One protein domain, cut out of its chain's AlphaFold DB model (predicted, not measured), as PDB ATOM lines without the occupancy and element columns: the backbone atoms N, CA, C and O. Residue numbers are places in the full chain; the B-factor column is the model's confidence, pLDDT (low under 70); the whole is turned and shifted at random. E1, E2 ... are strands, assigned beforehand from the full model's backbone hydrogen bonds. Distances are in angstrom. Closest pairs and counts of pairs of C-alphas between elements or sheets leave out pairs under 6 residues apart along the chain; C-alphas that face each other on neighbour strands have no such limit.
ATOM      1  N   LEU A  26     159.231 193.418 160.143       87.00
ATOM      2  CA  LEU A  26     160.177 193.288 159.039       87.00
ATOM      3  C   LEU A  26     161.539 192.831 159.560       87.00
ATOM      4  O   LEU A  26     162.006 193.305 160.600       87.00
ATOM      5  N   TYR A  27     162.200 191.971 158.792       88.44
ATOM      6  CA  TYR A  27     163.497 191.391 159.140       88.44
ATOM      7  C   TYR A  27     164.483 191.467 157.970       88.44
ATOM      8  O   TYR A  27     164.073 191.435 156.804       88.44
ATOM      9  N   CYS A  28     165.794 191.489 158.257       89.50
ATOM     10  CA  CYS A  28     166.786 191.194 157.220       89.50
ATOM     11  C   CYS A  28     166.560 189.757 156.725       89.50
ATOM     12  O   CYS A  28     166.462 188.826 157.537       89.50
ATOM     13  N   PRO A  29     166.490 189.549 155.402       90.38
ATOM     14  CA  PRO A  29     166.166 188.246 154.832       90.38
ATOM     15  C   PRO A  29     167.217 187.176 155.150       90.38
ATOM     16  O   PRO A  29     166.850 186.009 155.288       90.38
ATOM     17  N   ASP A  30     168.481 187.579 155.309       90.12
ATOM     18  CA  ASP A  30     169.621 186.666 155.430       90.12
ATOM     19  C   ASP A  30     169.864 186.205 156.881       90.12
ATOM     20  O   ASP A  30     170.077 185.021 157.123       90.12
ATOM     21  N   CYS A  31     169.815 187.115 157.862       88.94
ATOM     22  CA  CYS A  31     170.137 186.809 159.266       88.94
ATOM     23  C   CYS A  31     168.939 186.845 160.220       88.94
ATOM     24  O   CYS A  31     169.109 186.605 161.413       88.94
ATOM     25  N   LYS A  32     167.742 187.175 159.716       89.56
ATOM     26  CA  LYS A  32     166.499 187.286 160.499       89.56
ATOM     27  C   LYS A  32     166.548 188.312 161.636       89.56
ATOM     28  O   LYS A  32     165.663 188.332 162.481       89.56
ATOM     29  N   THR A  33     167.536 189.207 161.650       88.62
ATOM     30  CA  THR A  33     167.551 190.346 162.575       88.62
ATOM     31  C   THR A  33     166.402 191.294 162.240       88.62
ATOM     32  O   THR A  33     166.184 191.626 161.072       88.62
ATOM     33  N   GLN A  34     165.659 191.720 163.259       87.75
ATOM     34  CA  GLN A  34     164.524 192.624 163.105       87.75
ATOM     35  C   GLN A  34     164.998 194.017 162.677       87.75
ATOM     36  O   GLN A  34     165.958 194.551 163.225       87.75
ATOM     37  N   VAL A  35     164.299 194.642 161.727       82.94
ATOM     38  CA  VAL A  35     164.678 195.970 161.208       82.94
ATOM     39  C   VAL A  35     164.479 197.081 162.247       82.94
ATOM     40  O   VAL A  35     165.127 198.117 162.184       82.94
ATOM     41  N   ALA A  36     163.640 196.853 163.258       75.25
ATOM     42  CA  ALA A  36     163.484 197.766 164.389       75.25
ATOM     43  C   ALA A  36     164.639 197.692 165.413       75.25
ATOM     44  O   ALA A  36     164.650 198.465 166.374       75.25
ATOM     45  N   ASP A  37     165.606 196.779 165.252       68.69
ATOM     46  CA  ASP A  37     166.643 196.557 166.258       68.69
ATOM     47  C   ASP A  37     167.810 197.548 166.124       68.69
ATOM     48  O   ASP A  37     168.697 197.401 165.280       68.69
ATOM     49  N   LYS A  38     167.809 198.563 166.999       65.38
ATOM     50  CA  LYS A  38     168.982 199.349 167.444       65.38
ATOM     51  C   LYS A  38     169.908 199.895 166.338       65.38
ATOM     52  O   LYS A  38     171.088 200.136 166.586       65.38
ATOM     53  N   GLY A  39     169.395 200.106 165.125       70.69
ATOM     54  CA  GLY A  39     170.169 200.587 163.975       70.69
ATOM     55  C   GLY A  39     171.117 199.553 163.351       70.69
ATOM     56  O   GLY A  39     171.986 199.934 162.566       70.69
ATOM     57  N   GLN A  40     170.975 198.264 163.689       82.25
ATOM     58  CA  GLN A  40     171.737 197.177 163.061       82.25
ATOM     59  C   GLN A  40     171.227 196.868 161.662       82.25
ATOM     60  O   GLN A  40     172.036 196.638 160.765       82.25
ATOM     61  N   CYS A  41     169.910 196.911 161.465       85.88
ATOM     62  CA  CYS A  41     169.328 196.952 160.137       85.88
ATOM     63  C   CYS A  41     168.489 198.222 159.959       85.88
ATOM     64  O   CYS A  41     167.850 198.693 160.896       85.88
ATOM     65  N   LEU A  42     168.509 198.784 158.756       87.12
ATOM     66  CA  LEU A  42     167.780 199.982 158.364       87.12
ATOM     67  C   LEU A  42     166.811 199.638 157.239       87.12
ATOM     68  O   LEU A  42     167.107 198.784 156.402       87.12
ATOM     69  N   LEU A  43     165.660 200.307 157.235       86.62
ATOM     70  CA  LEU A  43     164.686 200.225 156.155       86.62
ATOM     71  C   LEU A  43     164.839 201.442 155.243       86.62
ATOM     72  O   LEU A  43     164.885 202.573 155.730       86.62
ATOM     73  N   GLU A  44     164.822 201.221 153.937       86.94
ATOM     74  CA  GLU A  44     164.751 202.285 152.945       86.94
ATOM     75  C   GLU A  44     163.494 202.119 152.083       86.94
ATOM     76  O   GLU A  44     163.120 201.017 151.671       86.94
ATOM     77  N   PHE A  45     162.826 203.244 151.823       85.75
ATOM     78  CA  PHE A  45     161.707 203.322 150.894       85.75
ATOM     79  C   PHE A  45     162.205 203.900 149.579       85.75
ATOM     80  O   PHE A  45     162.695 205.028 149.542       85.75
ATOM     81  N   PHE A  46     161.992 203.181 148.483       83.69
ATOM     82  CA  PHE A  46     162.301 203.691 147.154       83.69
ATOM     83  C   PHE A  46     161.058 203.696 146.273       83.69
ATOM     84  O   PHE A  46     160.176 202.841 146.359       83.69
ATOM     85  N   LYS A  47     160.963 204.699 145.403       80.31
ATOM     86  CA  LYS A  47     159.836 204.814 144.484       80.31
ATOM     87  C   LYS A  47     159.974 203.764 143.388       80.31
ATOM     88  O   LYS A  47     160.918 203.810 142.601       80.31
ATOM     89  N   LEU A  48     159.002 202.863 143.286       77.25
ATOM     90  CA  LEU A  48     158.891 202.006 142.114       77.25
ATOM     91  C   LEU A  48     158.280 202.828 140.978       77.25
ATOM     92  O   LEU A  48     157.279 203.528 141.162       77.25
ATOM     93  N   LYS A  49     158.888 202.766 139.789       68.00
ATOM     94  CA  LYS A  49     158.294 203.335 138.573       68.00
ATOM     95  C   LYS A  49     157.070 202.497 138.205       68.00
ATOM     96  O   LYS A  49     157.167 201.528 137.462       68.00
ATOM     97  N   SER A  50     155.924 202.823 138.795       62.19
ATOM     98  CA  SER A  50     154.644 202.251 138.395       62.19
ATOM     99  C   SER A  50     153.994 203.185 137.385       62.19
ATOM    100  O   SER A  50     153.342 204.156 137.755       62.19
ATOM    101  N   ASP A  51     154.170 202.882 136.100       56.66
ATOM    102  CA  ASP A  51     153.616 203.675 134.992       56.66
ATOM    103  C   ASP A  51     152.097 203.484 134.799       56.66
ATOM    104  O   ASP A  51     151.512 204.014 133.857       56.66
ATOM    105  N   LYS A  52     151.426 202.712 135.667       57.88
ATOM    106  CA  LYS A  52     150.036 202.269 135.438       57.88
ATOM    107  C   LYS A  52     149.021 202.690 136.500       57.88
ATOM    108  O   LYS A  52     147.829 202.476 136.297       57.88
ATOM    109  N   SER A  53     149.442 203.297 137.607       57.34
ATOM    110  CA  SER A  53     148.523 203.665 138.689       57.34
ATOM    111  C   SER A  53     148.122 205.143 138.614       57.34
ATOM    112  O   SER A  53     148.942 206.026 138.846       57.34
ATOM    113  N   LYS A  54     146.845 205.419 138.310       62.78
ATOM    114  CA  LYS A  54     146.269 206.783 138.306       62.78
ATOM    115  C   LYS A  54     145.813 207.266 139.690       62.78
ATOM    116  O   LYS A  54     145.461 208.430 139.837       62.78
ATOM    117  N   THR A  55     145.781 206.383 140.688       65.88
ATOM    118  CA  THR A  55     145.137 206.625 141.994       65.88
ATOM    119  C   THR A  55     146.047 206.347 143.191       65.88
ATOM    120  O   THR A  55     145.607 206.434 144.334       65.88
ATOM    121  N   GLY A  56     147.322 206.039 142.957       62.47
ATOM    122  CA  GLY A  56     148.285 205.765 144.020       62.47
ATOM    123  C   GLY A  56     149.703 205.609 143.491       62.47
ATOM    124  O   GLY A  56     149.915 205.468 142.288       62.47
ATOM    125  N   PHE A  57     150.676 205.617 144.393       65.19
ATOM    126  CA  PHE A  57     152.073 205.319 144.097       65.19
ATOM    127  C   PHE A  57     152.467 204.011 144.784       65.19
ATOM    128  O   PHE A  57     151.959 203.692 145.856       65.19
ATOM    129  N   VAL A  58     153.362 203.249 144.156       73.50
ATOM    130  CA  VAL A  58     153.919 202.025 144.743       73.50
ATOM    131  C   VAL A  58     155.318 202.344 145.254       73.50
ATOM    132  O   VAL A  58     156.141 202.899 144.520       73.50
ATOM    133  N   LEU A  59     155.578 202.012 146.515       77.50
ATOM    134  CA  LEU A  59     156.909 202.075 147.107       77.50
ATOM    135  C   LEU A  59     157.464 200.658 147.225       77.50
ATOM    136  O   LEU A  59     156.749 199.737 147.615       77.50
ATOM    137  N   GLY A  60     158.731 200.500 146.865       83.19
ATOM    138  CA  GLY A  60     159.528 199.341 147.220       83.19
ATOM    139  C   GLY A  60     160.151 199.540 148.598       83.19
ATOM    140  O   GLY A  60     160.381 200.675 149.028       83.19
ATOM    141  N   LEU A  61     160.407 198.426 149.272       87.25
ATOM    142  CA  LEU A  61     161.114 198.373 150.544       87.25
ATOM    143  C   LEU A  61     162.429 197.628 150.353       87.25
ATOM    144  O   LEU A  61     162.436 196.538 149.776       87.25
ATOM    145  N   SER A  62     163.511 198.190 150.874       90.38
ATOM    146  CA  SER A  62     164.810 197.530 151.000       90.38
ATOM    147  C   SER A  62     165.285 197.547 152.449       90.38
ATOM    148  O   SER A  62     164.898 198.403 153.246       90.38
ATOM    149  N   VAL A  63     166.107 196.560 152.791       90.31
ATOM    150  CA  VAL A  63     166.795 196.438 154.072       90.31
ATOM    151  C   VAL A  63     168.296 196.477 153.850       90.31
ATOM    152  O   VAL A  63     168.829 195.714 153.040       90.31
ATOM    153  N   ASP A  64     168.947 197.299 154.666       89.75
ATOM    154  CA  ASP A  64     170.392 197.350 154.831       89.75
ATOM    155  C   ASP A  64     170.751 196.911 156.247       89.75
ATOM    156  O   ASP A  64     170.502 197.637 157.206       89.75
ATOM    157  N   CYS A  65     171.335 195.726 156.404       90.50
ATOM    158  CA  CYS A  65     171.738 195.189 157.691       90.50
ATOM    159  C   CYS A  65     173.251 195.052 157.837       90.50
ATOM    160  O   CYS A  65     173.898 194.252 157.162       90.50
ATOM    161  N   ARG A  66     173.800 195.763 158.821       88.81
ATOM    162  CA  ARG A  66     175.214 195.727 159.211       88.81
ATOM    163  C   ARG A  66     175.609 194.417 159.890       88.81
ATOM    164  O   ARG A  66     176.772 194.044 159.811       88.81
ATOM    165  N   ASN A  67     174.657 193.716 160.513       87.75
ATOM    166  CA  ASN A  67     174.922 192.460 161.224       87.75
ATOM    167  C   ASN A  67     175.444 191.349 160.290       87.75
ATOM    168  O   ASN A  67     176.358 190.615 160.647       87.75
ATOM    169  N   CYS A  68     174.885 191.234 159.082       88.81
ATOM    170  CA  CYS A  68     175.279 190.214 158.099       88.81
ATOM    171  C   CYS A  68     175.765 190.779 156.756       88.81
ATOM    172  O   CYS A  68     176.176 190.011 155.891       88.81
ATOM    173  N   GLY A  69     175.702 192.099 156.561       88.44
ATOM    174  CA  GLY A  69     176.062 192.747 155.302       88.44
ATOM    175  C   GLY A  69     175.029 192.568 154.183       88.44
ATOM    176  O   GLY A  69     175.396 192.627 153.011       88.44
ATOM    177  N   CYS A  70     173.754 192.324 154.513       85.38
ATOM    178  CA  CYS A  70     172.671 192.336 153.526       85.38
ATOM    179  C   CYS A  70     172.379 193.798 153.149       85.38
ATOM    180  O   CYS A  70     172.078 194.581 154.038       85.38
ATOM    181  N   TYR A  71     172.487 194.184 151.876       89.94
ATOM    182  CA  TYR A  71     172.213 195.559 151.431       89.94
ATOM    183  C   TYR A  71     171.277 195.563 150.223       89.94
ATOM    184  O   TYR A  71     171.421 194.729 149.325       89.94
ATOM    185  N   GLY A  72     170.314 196.482 150.197       86.94
ATOM    186  CA  GLY A  72     169.390 196.688 149.082       86.94
ATOM    187  C   GLY A  72     168.433 195.522 148.810       86.94
ATOM    188  O   GLY A  72     167.829 195.465 147.740       86.94
ATOM    189  N   LYS A  73     168.294 194.569 149.741       86.94
ATOM    190  CA  LYS A  73     167.424 193.394 149.569       86.94
ATOM    191  C   LYS A  73     166.023 193.648 150.130       86.94
ATOM    192  O   LYS A  73     165.899 194.371 151.115       86.94
ATOM    193  N   PRO A  74     164.967 193.036 149.571       87.75
ATOM    194  CA  PRO A  74     163.634 193.139 150.151       87.75
ATOM    195  C   PRO A  74     163.590 192.507 151.558       87.75
ATOM    196  O   PRO A  74     164.210 191.459 151.770       87.75
ATOM    197  N   PRO A  75     162.867 193.112 152.521       88.12
ATOM    198  CA  PRO A  75     162.691 192.537 153.853       88.12
ATOM    199  C   PRO A  75     161.942 191.204 153.802       88.12
ATOM    200  O   PRO A  75     161.045 191.009 152.980       88.12
ATOM    201  N   ALA A  76     162.247 190.320 154.751       86.06
ATOM    202  CA  ALA A  76     161.341 189.229 155.093       86.06
ATOM    203  C   ALA A  76     160.205 189.765 155.979       86.06
ATOM    204  O   ALA A  76     160.440 190.620 156.837       86.06
ATOM    205  N   VAL A  77     158.991 189.259 155.764       81.25
ATOM    206  CA  VAL A  77     157.776 189.643 156.495       81.25
ATOM    207  C   VAL A  77     157.256 188.413 157.231       81.25
ATOM    208  O   VAL A  77     157.123 187.355 156.613       81.25
ATOM    209  N   GLU A  78     156.954 188.549 158.521       70.06
ATOM    210  CA  GLU A  78     156.161 187.568 159.274       70.06
ATOM    211  C   GLU A  78     154.806 188.193 159.630       70.06
ATOM    212  O   GLU A  78     154.743 189.382 159.964       70.06
ATOM    213  N   PHE A  79     153.742 187.396 159.494       60.59
ATOM    214  CA  PHE A  79     152.346 187.771 159.742       60.59
ATOM    215  C   PHE A  79     151.840 187.136 161.032       60.59
ATOM    216  O   PHE A  79     152.216 185.967 161.281       60.59
TER     217      PHE A  79
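AT A GLANCE: This is residues 26 to 79 of the 79 residues of an uncharacterized protein of Candidatus Moranbacteria bacterium GW2011_GWF2_35_39 (UniProt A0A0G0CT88). With little regular structure, this is a long hairpin of E1 and E2 whose tip, residues 51 to 56, sticks out free; short E3 lies along E2 toward the other end, where residues 26 to 40 form a loop. The printed part has 54 residues, no named helix and four strands in chain order E1, E2, E3, E4, an all-strand class with 21 residues in named elements. The antiparallel sheet, ordered E1, E2, E3, is a meander, each strand the antiparallel neighbour of the one before. The whole is loose, with radius of gyration of the C-alphas 12.7 A, and elongated, spanning 39 by 23 by 17 A.

IN THESE COORDINATES: Find C-alpha 41 at (169.328, 196.952, 160.137); E1, residues 41 to 47, runs 19.9 A from there. E2, residues 59 to 65, returns over 19.5 A. E3 is residues 70 to 73, 6.7 A; E4, residues 76 to 78, 6.9 A, ends at (156.161, 187.568, 159.274).

HOW THE PARTS SIT: In the hairpin E1 and E2, at 156 degrees, find N 42 and O 64 within hydrogen-bond range at 2.8 A. In the hairpin E2 and E3, at 173 degrees, N 65 and O 70 are 2.7 A apart. E3 runs on into E4 at 86 degrees, and E4 pairs with no named strand.

THE WHOLE: The C-alphas farthest apart, Lys 54 and Asn 67, are 39.4 A apart. The printed part has no cut; the link E1 to E2 is long. pLDDT is under 70 at residues 37 to 38, 49 to 57 and 79.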